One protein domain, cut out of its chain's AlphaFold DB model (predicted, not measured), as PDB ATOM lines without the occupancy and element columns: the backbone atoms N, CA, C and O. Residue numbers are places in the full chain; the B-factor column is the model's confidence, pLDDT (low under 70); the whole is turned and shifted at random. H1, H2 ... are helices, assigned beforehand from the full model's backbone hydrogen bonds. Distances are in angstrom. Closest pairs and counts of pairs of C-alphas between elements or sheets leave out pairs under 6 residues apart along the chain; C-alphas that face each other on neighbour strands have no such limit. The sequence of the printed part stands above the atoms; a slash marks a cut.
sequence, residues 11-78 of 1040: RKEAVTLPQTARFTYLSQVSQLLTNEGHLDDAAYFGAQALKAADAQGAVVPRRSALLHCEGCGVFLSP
ATOM      1  N   ARG A  11      56.675  33.950  74.578       69.94
ATOM      2  CA  ARG A  11      56.073  32.664  74.990       69.94
ATOM      3  C   ARG A  11      56.402  32.274  76.445       69.94
ATOM      4  O   ARG A  11      55.582  31.620  77.080       69.94
ATOM      5  N   LYS A  12      57.557  32.696  76.980       77.00
ATOM      6  CA  LYS A  12      57.945  32.506  78.389       77.00
ATOM      7  C   LYS A  12      57.199  33.468  79.330       77.00
ATOM      8  O   LYS A  12      56.574  33.012  80.281       77.00
ATOM      9  N   GLU A  13      57.181  34.769  79.036       76.12
ATOM     10  CA  GLU A  13      56.447  35.776  79.828       76.12
ATOM     11  C   GLU A  13      54.928  35.526  79.830       76.12
ATOM     12  O   GLU A  13      54.270  35.653  80.857       76.12
ATOM     13  N   ALA A  14      54.356  35.083  78.707       69.19
ATOM     14  CA  ALA A  14      52.942  34.721  78.598       69.19
ATOM     15  C   ALA A  14      52.547  33.507  79.467       69.19
ATOM     16  O   ALA A  14      51.369  33.331  79.783       69.19
ATOM     17  N   VAL A  15      53.520  32.674  79.859       76.88
ATOM     18  CA  VAL A  15      53.335  31.563  80.804       76.88
ATOM     19  C   VAL A  15      53.475  32.029  82.256       76.88
ATOM     20  O   VAL A  15      52.748  31.506  83.101       76.88
ATOM     21  N   THR A  16      54.333  33.016  82.546       79.38
ATOM     22  CA  THR A  16      54.502  33.595  83.895       79.38
ATOM     23  C   THR A  16      53.499  34.703  84.238       79.38
ATOM     24  O   THR A  16      53.412  35.099  85.401       79.38
ATOM     25  N   LEU A  17      52.709  35.187  83.268       79.81
ATOM     26  CA  LEU A  17      51.575  36.079  83.524       79.81
ATOM     27  C   LEU A  17      50.646  35.506  84.614       79.81
ATOM     28  O   LEU A  17      50.333  34.311  84.580       79.81
ATOM     29  N   PRO A  18      50.106  36.352  85.517       81.69
ATOM     30  CA  PRO A  18      49.049  35.949  86.437       81.69
ATOM     31  C   PRO A  18      47.917  35.233  85.698       81.69
ATOM     32  O   PRO A  18      47.496  35.655  84.622       81.69
ATOM     33  N   GLN A  19      47.409  34.155  86.285       78.00
ATOM     34  CA  GLN A  19      46.482  33.218  85.644       78.00
ATOM     35  C   GLN A  19      45.281  33.897  84.939       78.00
ATOM     36  O   GLN A  19      45.012  33.633  83.763       78.00
ATOM     37  N   THR A  20      44.647  34.876  85.588       78.31
ATOM     38  CA  THR A  20      43.545  35.680  85.020       78.31
ATOM     39  C   THR A  20      43.981  36.634  83.895       78.31
ATOM     40  O   THR A  20      43.232  36.873  82.942       78.31
ATOM     41  N   ALA A  21      45.212  37.150  83.954       87.81
ATOM     42  CA  ALA A  21      45.813  37.930  82.876       87.81
ATOM     43  C   ALA A  21      46.145  37.046  81.663       87.81
ATOM     44  O   ALA A  21      45.995  37.504  80.534       87.81
ATOM     45  N   ARG A  22      46.504  35.771  81.865       90.75
ATOM     46  CA  ARG A  22      46.779  34.817  80.776       90.75
ATOM     47  C   ARG A  22      45.539  34.510  79.925       90.75
ATOM     48  O   ARG A  22      45.660  34.524  78.705       90.75
ATOM     49  N   PHE A  23      44.349  34.326  80.515       92.25
ATOM     50  CA  PHE A  23      43.096  34.235  79.732       92.25
ATOM     51  C   PHE A  23      42.881  35.494  78.881       92.25
ATOM     52  O   PHE A  23      42.625  35.414  77.679       92.25
ATOM     53  N   THR A  24      43.023  36.665  79.510       92.50
ATOM     54  CA  THR A  24      42.807  37.968  78.868       92.50
ATOM     55  C   THR A  24      43.790  38.194  77.715       92.50
ATOM     56  O   THR A  24      43.380  38.619  76.639       92.50
ATOM     57  N   TYR A  25      45.064  37.850  77.910       94.38
ATOM     58  CA  TYR A  25      46.107  37.956  76.893       94.38
ATOM     59  C   TYR A  25      45.868  37.013  75.710       94.38
ATOM     60  O   TYR A  25      45.874  37.457  74.567       94.38
ATOM     61  N   LEU A  26      45.596  35.729  75.966       95.38
ATOM     62  CA  LEU A  26      45.346  34.751  74.902       95.38
ATOM     63  C   LEU A  26      44.078  35.097  74.097       95.38
ATOM     64  O   LEU A  26      44.078  34.962  72.876       95.38
ATOM     65  N   SER A  27      43.049  35.647  74.754       95.06
ATOM     66  CA  SER A  27      41.856  36.196  74.085       95.06
ATOM     67  C   SER A  27      42.198  37.390  73.179       95.06
ATOM     68  O   SER A  27      41.692  37.484  72.065       95.06
ATOM     69  N   GLN A  28      43.071  38.301  73.629       95.31
ATOM     70  CA  GLN A  28      43.522  39.454  72.833       95.31
ATOM     71  C   GLN A  28      44.389  39.034  71.639       95.31
ATOM     72  O   GLN A  28      44.231  39.593  70.557       95.31
ATOM     73  N   VAL A  29      45.261  38.036  71.804       96.12
ATOM     74  CA  VAL A  29      46.054  37.458  70.705       96.12
ATOM     75  C   VAL A  29      45.137  36.782  69.680       96.12
ATOM     76  O   VAL A  29      45.240  37.084  68.497       96.12
ATOM     77  N   SER A  30      44.176  35.963  70.127       96.69
ATOM     78  CA  SER A  30      43.147  35.375  69.254       96.69
ATOM     79  C   SER A  30      42.358  36.451  68.494       96.69
ATOM     80  O   SER A  30      42.167  36.336  67.285       96.69
ATOM     81  N   GLN A  31      41.957  37.535  69.166       96.31
ATOM     82  CA  GLN A  31      41.242  38.649  68.541       96.31
ATOM     83  C   GLN A  31      42.086  39.391  67.489       96.31
ATOM     84  O   GLN A  31      41.549  39.756  66.446       96.31
ATOM     85  N   LEU A  32      43.378  39.628  67.742       96.31
ATOM     86  CA  LEU A  32      44.269  40.306  66.791       96.31
ATOM     87  C   LEU A  32      44.490  39.453  65.538       96.31
ATOM     88  O   LEU A  32      44.145  39.902  64.448       96.31
ATOM     89  N   LEU A  33      44.905  38.197  65.715       96.62
ATOM     90  CA  LEU A  33      45.109  37.240  64.622       96.62
ATOM     91  C   LEU A  33      43.827  37.019  63.801       96.62
ATOM     92  O   LEU A  33      43.876  36.932  62.577       96.62
ATOM     93  N   THR A  34      42.657  37.024  64.455       96.00
ATOM     94  CA  THR A  34      41.352  36.976  63.772       96.00
ATOM     95  C   THR A  34      41.155  38.159  62.822       96.00
ATOM     96  O   THR A  34      40.646  37.976  61.719       96.00
ATOM     97  N   ASN A  35      41.535  39.371  63.238       93.38
ATOM     98  CA  ASN A  35      41.381  40.584  62.428       93.38
ATOM     99  C   ASN A  35      42.453  40.700  61.330       93.38
ATOM    100  O   ASN A  35      42.213  41.351  60.318       93.38
ATOM    101  N   GLU A  36      43.617  40.079  61.529       94.00
ATOM    102  CA  GLU A  36      44.697  39.973  60.537       94.00
ATOM    103  C   GLU A  36      44.421  38.866  59.497       94.00
ATOM    104  O   GLU A  36      44.967  38.898  58.399       94.00
ATOM    105  N   GLY A  37      43.518  37.927  59.803       92.56
ATOM    106  CA  GLY A  37      43.103  36.835  58.915       92.56
ATOM    107  C   GLY A  37      43.785  35.490  59.190       92.56
ATOM    108  O   GLY A  37      43.450  34.504  58.537       92.56
ATOM    109  N   HIS A  38      44.673  35.419  60.184       95.81
ATOM    110  CA  HIS A  38      45.332  34.198  60.660       95.81
ATOM    111  C   HIS A  38      44.369  33.368  61.531       95.81
ATOM    112  O   HIS A  38      44.512  33.272  62.751       95.81
ATOM    113  N   LEU A  39      43.316  32.831  60.906       95.75
ATOM    114  CA  LEU A  39      42.169  32.251  61.609       95.75
ATOM    115  C   LEU A  39      42.494  30.959  62.378       95.75
ATOM    116  O   LEU A  39      41.889  30.725  63.425       95.75
ATOM    117  N   ASP A  40      43.444  30.156  61.906       95.50
ATOM    118  CA  ASP A  40      43.817  28.883  62.537       95.50
ATOM    119  C   ASP A  40      44.701  29.096  63.772       95.50
ATOM    120  O   ASP A  40      44.409  28.553  64.842       95.50
ATOM    121  N   ASP A  41      45.683  30.001  63.696       96.44
ATOM    122  CA  ASP A  41      46.402  30.488  64.880       96.44
ATOM    123  C   ASP A  41      45.437  31.149  65.870       96.44
ATOM    124  O   ASP A  41      45.482  30.890  67.074       96.44
ATOM    125  N   ALA A  42      44.504  31.974  65.382       97.00
ATOM    126  CA  ALA A  42      43.492  32.590  66.227       97.00
ATOM    127  C   ALA A  42      42.604  31.549  66.930       97.00
ATOM    128  O   ALA A  42      42.262  31.736  68.104       97.00
ATOM    129  N   ALA A  43      42.256  30.447  66.258       97.00
ATOM    130  CA  ALA A  43      41.559  29.313  66.856       97.00
ATOM    131  C   ALA A  43      42.424  28.632  67.922       97.00
ATOM    132  O   ALA A  43      41.967  28.455  69.051       97.00
ATOM    133  N   TYR A  44      43.694  28.349  67.624       97.06
ATOM    134  CA  TYR A  44      44.640  27.775  68.578       97.06
ATOM    135  C   TYR A  44      44.795  28.641  69.840       97.06
ATOM    136  O   TYR A  44      44.603  28.148  70.955       97.06
ATOM    137  N   PHE A  45      45.068  29.943  69.703       96.75
ATOM    138  CA  PHE A  45      45.211  30.853  70.844       96.75
ATOM    139  C   PHE A  45      43.899  31.043  71.621       96.75
ATOM    140  O   PHE A  45      43.931  31.112  72.852       96.75
ATOM    141  N   GLY A  46      42.747  31.052  70.946       96.06
ATOM    142  CA  GLY A  46      41.431  31.124  71.588       96.06
ATOM    143  C   GLY A  46      41.072  29.847  72.359       96.06
ATOM    144  O   GLY A  46      40.655  29.904  73.519       96.06
ATOM    145  N   ALA A  47      41.349  28.673  71.789       95.75
ATOM    146  CA  ALA A  47      41.232  27.390  72.478       95.75
ATOM    147  C   ALA A  47      42.192  27.292  73.677       95.75
ATOM    148  O   ALA A  47      41.808  26.779  74.729       95.75
ATOM    149  N   GLN A  48      43.416  27.820  73.564       96.00
ATOM    150  CA  GLN A  48      44.352  27.929  74.691       96.00
ATOM    151  C   GLN A  48      43.864  28.919  75.761       96.00
ATOM    152  O   GLN A  48      44.093  28.675  76.945       96.00
ATOM    153  N   ALA A  49      43.159  29.997  75.394       94.81
ATOM    154  CA  ALA A  49      42.514  30.893  76.356       94.81
ATOM    155  C   ALA A  49      41.443  30.144  77.165       94.81
ATOM    156  O   ALA A  49      41.508  30.117  78.394       94.81
ATOM    157  N   LEU A  50      40.505  29.476  76.483       93.50
ATOM    158  CA  LEU A  50      39.435  28.700  77.121       93.50
ATOM    159  C   LEU A  50      39.999  27.586  78.021       93.50
ATOM    160  O   LEU A  50      39.648  27.526  79.199       93.50
ATOM    161  N   LYS A  51      40.957  26.789  77.521       93.88
ATOM    162  CA  LYS A  51      41.670  25.764  78.310       93.88
ATOM    163  C   LYS A  51      42.364  26.354  79.539       93.88
ATOM    164  O   LYS A  51      42.309  25.756  80.610       93.88
ATOM    165  N   ALA A  52      43.002  27.521  79.410       91.62
ATOM    166  CA  ALA A  52      43.651  28.181  80.537       91.62
ATOM    167  C   ALA A  52      42.642  28.607  81.614       91.62
ATOM    168  O   ALA A  52      42.954  28.474  82.793       91.62
ATOM    169  N   ALA A  53      41.450  29.081  81.244       92.00
ATOM    170  CA  ALA A  53      40.424  29.455  82.215       92.00
ATOM    171  C   ALA A  53      39.759  28.241  82.888       92.00
ATOM    172  O   ALA A  53      39.605  28.244  84.112       92.00
ATOM    173  N   ASP A  54      39.440  27.188  82.128       91.88
ATOM    174  CA  ASP A  54      38.915  25.927  82.675       91.88
ATOM    175  C   ASP A  54      39.904  25.303  83.677       91.88
ATOM    176  O   ASP A  54      39.515  24.937  84.785       91.88
ATOM    177  N   ALA A  55      41.201  25.263  83.340       91.56
ATOM    178  CA  ALA A  55      42.258  24.744  84.216       91.56
ATOM    179  C   ALA A  55      42.456  25.556  85.513       91.56
ATOM    180  O   ALA A  55      43.003  25.042  86.485       91.56
ATOM    181  N   GLN A  56      42.014  26.815  85.542       87.00
ATOM    182  CA  GLN A  56      42.045  27.679  86.729       87.00
ATOM    183  C   GLN A  56      40.776  27.559  87.588       87.00
ATOM    184  O   GLN A  56      40.707  28.161  88.658       87.00
ATOM    185  N   GLY A  57      39.728  26.885  87.094       87.69
ATOM    186  CA  GLY A  57      38.370  27.045  87.623       87.69
ATOM    187  C   GLY A  57      37.868  28.496  87.539       87.69
ATOM    188  O   GLY A  57      36.963  28.885  88.282       87.69
ATOM    189  N   ALA A  58      38.475  29.321  86.679       84.94
ATOM    190  CA  ALA A  58      38.208  30.747  86.619       84.94
ATOM    191  C   ALA A  58      36.813  30.993  86.038       84.94
ATOM    192  O   ALA A  58      36.478  30.523  84.951       84.94
ATOM    193  N   VAL A  59      35.997  31.780  86.745       83.94
ATOM    194  CA  VAL A  59      34.655  32.149  86.279       83.94
ATOM    195  C   VAL A  59      34.778  33.150  85.130       83.94
ATOM    196  O   VAL A  59      34.698  34.363  85.331       83.94
ATOM    197  N   VAL A  60      34.976  32.639  83.911       85.31
ATOM    198  CA  VAL A  60      34.940  33.441  82.683       85.31
ATOM    199  C   VAL A  60      33.597  34.173  82.642       85.31
ATOM    200  O   VAL A  60      32.543  33.524  82.681       85.31
ATOM    201  N   PRO A  61      33.575  35.515  82.551       84.31
ATOM    202  CA  PRO A  61      32.327  36.239  82.382       84.31
ATOM    203  C   PRO A  61      31.621  35.713  81.131       84.31
ATOM    204  O   PRO A  61      32.219  35.706  80.058       84.31
ATOM    205  N   ARG A  62      30.344  35.307  81.230       82.12
ATOM    206  CA  ARG A  62      29.596  34.743  80.081       82.12
ATOM    207  C   ARG A  62      29.697  35.597  78.813       82.12
ATOM    208  O   ARG A  62      29.711  35.050  77.721       82.12
ATOM    209  N   ARG A  63      29.806  36.924  78.956       85.19
ATOM    210  CA  ARG A  63      30.039  37.856  77.840       85.19
ATOM    211  C   ARG A  63      31.349  37.574  77.092       85.19
ATOM    212  O   ARG A  63      31.328  37.598  75.876       85.19
ATOM    213  N   SER A  64      32.441  37.279  77.796       87.19
ATOM    214  CA  SER A  64      33.751  36.952  77.212       87.19
ATOM    215  C   SER A  64      33.803  35.533  76.637       87.19
ATOM    216  O   SER A  64      34.475  35.307  75.637       87.19
ATOM    217  N   ALA A  65      33.072  34.584  77.231       86.81
ATOM    218  CA  ALA A  65      32.915  33.244  76.658       86.81
ATOM    219  C   ALA A  65      32.152  33.294  75.319       86.81
ATOM    220  O   ALA A  65      32.608  32.725  74.339       86.81
ATOM    221  N   LEU A  66      31.062  34.071  75.245       88.94
ATOM    222  CA  LEU A  66      30.266  34.295  74.024       88.94
ATOM    223  C   LEU A  66      30.994  35.075  72.906       88.94
ATOM    224  O   LEU A  66      30.427  35.251  71.828       88.94
ATOM    225  N   LEU A  67      32.219  35.557  73.154       92.38
ATOM    226  CA  LEU A  67      33.109  36.117  72.129       92.38
ATOM    227  C   LEU A  67      34.030  35.066  71.499       92.38
ATOM    228  O   LEU A  67      34.789  35.414  70.605       92.38
ATOM    229  N   HIS A  68      33.980  33.806  71.930       95.88
ATOM    230  CA  HIS A  68      34.771  32.713  71.367       95.88
ATOM    231  C   HIS A  68      33.844  31.624  70.815       95.88
ATOM    232  O   HIS A  68      32.740  31.413  71.316       95.88
ATOM    233  N   CYS A  69      34.281  30.942  69.761       96.50
ATOM    234  CA  CYS A  69      33.525  29.868  69.132       96.50
ATOM    235  C   CYS A  69      33.481  28.622  70.033       96.50
ATOM    236  O   CYS A  69      34.531  28.070  70.350       96.50
ATOM    237  N   GLU A  70      32.289  28.109  70.359       94.50
ATOM    238  CA  GLU A  70      32.114  26.913  71.207       94.50
ATOM    239  C   GLU A  70      32.752  25.641  70.601       94.50
ATOM    240  O   GLU A  70      33.118  24.730  71.339       94.50
ATOM    241  N   GLY A  71      32.927  25.596  69.271       95.50
ATOM    242  CA  GLY A  71      33.683  24.562  68.550       95.50
ATOM    243  C   GLY A  71      35.211  24.693  68.670       95.50
ATOM    244  O   GLY A  71      35.837  23.991  69.456       95.50
ATOM    245  N   CYS A  72      35.832  25.564  67.862       96.69
ATOM    246  CA  CYS A  72      37.300  25.670  67.759       96.69
ATOM    247  C   CYS A  72      37.960  26.727  68.665       96.69
ATOM    248  O   CYS A  72      39.172  26.903  68.606       96.69
ATOM    249  N   GLY A  73      37.200  27.474  69.466       96.69
ATOM    250  CA  GLY A  73      37.730  28.516  70.351       96.69
ATOM    251  C   GLY A  73      38.102  29.850  69.693       96.69
ATOM    252  O   GLY A  73      38.372  30.789  70.436       96.69
ATOM    253  N   VAL A  74      38.086  29.989  68.357       97.56
ATOM    254  CA  VAL A  74      38.428  31.257  67.670       97.56
ATOM    255  C   VAL A  74      37.562  32.423  68.151       97.56
ATOM    256  O   VAL A  74      36.362  32.250  68.384       97.56
ATOM    257  N   PHE A  75      38.145  33.616  68.281       96.19
ATOM    258  CA  PHE A  75      37.386  34.826  68.584       96.19
ATOM    259  C   PHE A  75      36.348  35.100  67.478       96.19
ATOM    260  O   PHE A  75      36.678  35.115  66.294       96.19
ATOM    261  N   LEU A  76      35.089  35.326  67.849       94.94
ATOM    262  CA  LEU A  76      33.972  35.595  66.940       94.94
ATOM    263  C   LEU A  76      33.929  37.084  66.572       94.94
ATOM    264  O   LEU A  76      33.419  37.914  67.326       94.94
ATOM    265  N   SER A  77      34.437  37.416  65.385       94.69
ATOM    266  CA  SER A  77      34.330  38.737  64.758       94.69
ATOM    267  C   SER A  77      33.810  38.606  63.315       94.69
ATOM    268  O   SER A  77      33.734  37.490  62.794       94.69
ATOM    269  N   PRO A  78      33.479  39.715  62.623       92.81
ATOM    270  CA  PRO A  78      33.114  39.683  61.204       92.81
ATOM    271  C   PRO A  78      34.163  39.049  60.266       92.81
ATOM    272  O   PRO A  78      33.813  38.681  59.150       92.81
TER     273      PRO A  78
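Overview. This is residues 11 to 78 of the 1040 residues of an uncharacterized protein of Chlamydomonas reinhardtii (UniProt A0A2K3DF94). Two long helices, H2 and H3, lie side by side and run opposite ways as a helical hairpin, and this hairpin is the core. The short helix H1 sits beside the first turns of H2 on one side, while on the other side the chain after H3 folds back along the hairpin through the short helix H4 and a stretch with no named element, residues 66 to 78. The printed part has 68 residues with four named helices, in the order H1, H2, H3, H4, and no named strand; the class is all helix. The whole is compact, with a radius of gyration of the C-alphas of 11.0 A, and it spans 29 by 27 by 15 A along its three main axes.

Along the chain. Find C-alpha 19 at (46.482, 33.218, 85.644); from there H2, residues 19 to 36, runs 26.1 A to C-alpha 36 at (44.697, 39.973, 60.537). Next look at C-alpha 39 at (42.169, 32.251, 61.609), where H3, residues 39 to 55, begins; it runs 23.8 A to C-alpha 55 at (42.258, 24.744, 84.216). Before H2 you meet H1, residues 13 to 16, and after H3 you meet H4, residues 62 to 65; each measures 5.0 A from first to last C-alpha.

Arrangement. Begin with H2 and H3, a helical hairpin: they touch, with 33 pairs of C-alphas within 8 A. Their closest C-alphas are those of Ser 30 and Ala 42, 4.1 A apart. Their lines stand at a shallow tilt of 14 degrees, and they run opposite ways. H1 and H2 only just touch, with 3 pairs of C-alphas within 8 A; H2 touches H1 with residues 22 to 25 alone, and the closest C-alphas are those of Ala 14 and Arg 22, 6.5 A apart. H3 and H4 are close but not clearly touching, their closest C-alphas being those of Leu 50 and Ala 65 at 8.0 A. H1 is apart from H3 and H4, and H2 is apart from H4. In the backbones of H2 and H3 every O i to N i+4 pair is within hydrogen-bond range; H1 and H4 are too short for such a pair, and each has 1 O i to N i+3 pair, within range.

Size, cuts and confidence. The two C-alphas farthest apart are those of Thr 16 and Pro 78, at 31.8 A. The printed part has no cut. The links H1 to H2 and H2 to H3 are tight, the link H3 to H4 is short, and no link is long. The C-alphas of residues 66 to 78 lie 7 to 17 A from the mean of all C-alphas. Look in the B-factor column for the model's confidence: the mean pLDDT of the printed part is 90.6, and residues 11 and 14 are under 70.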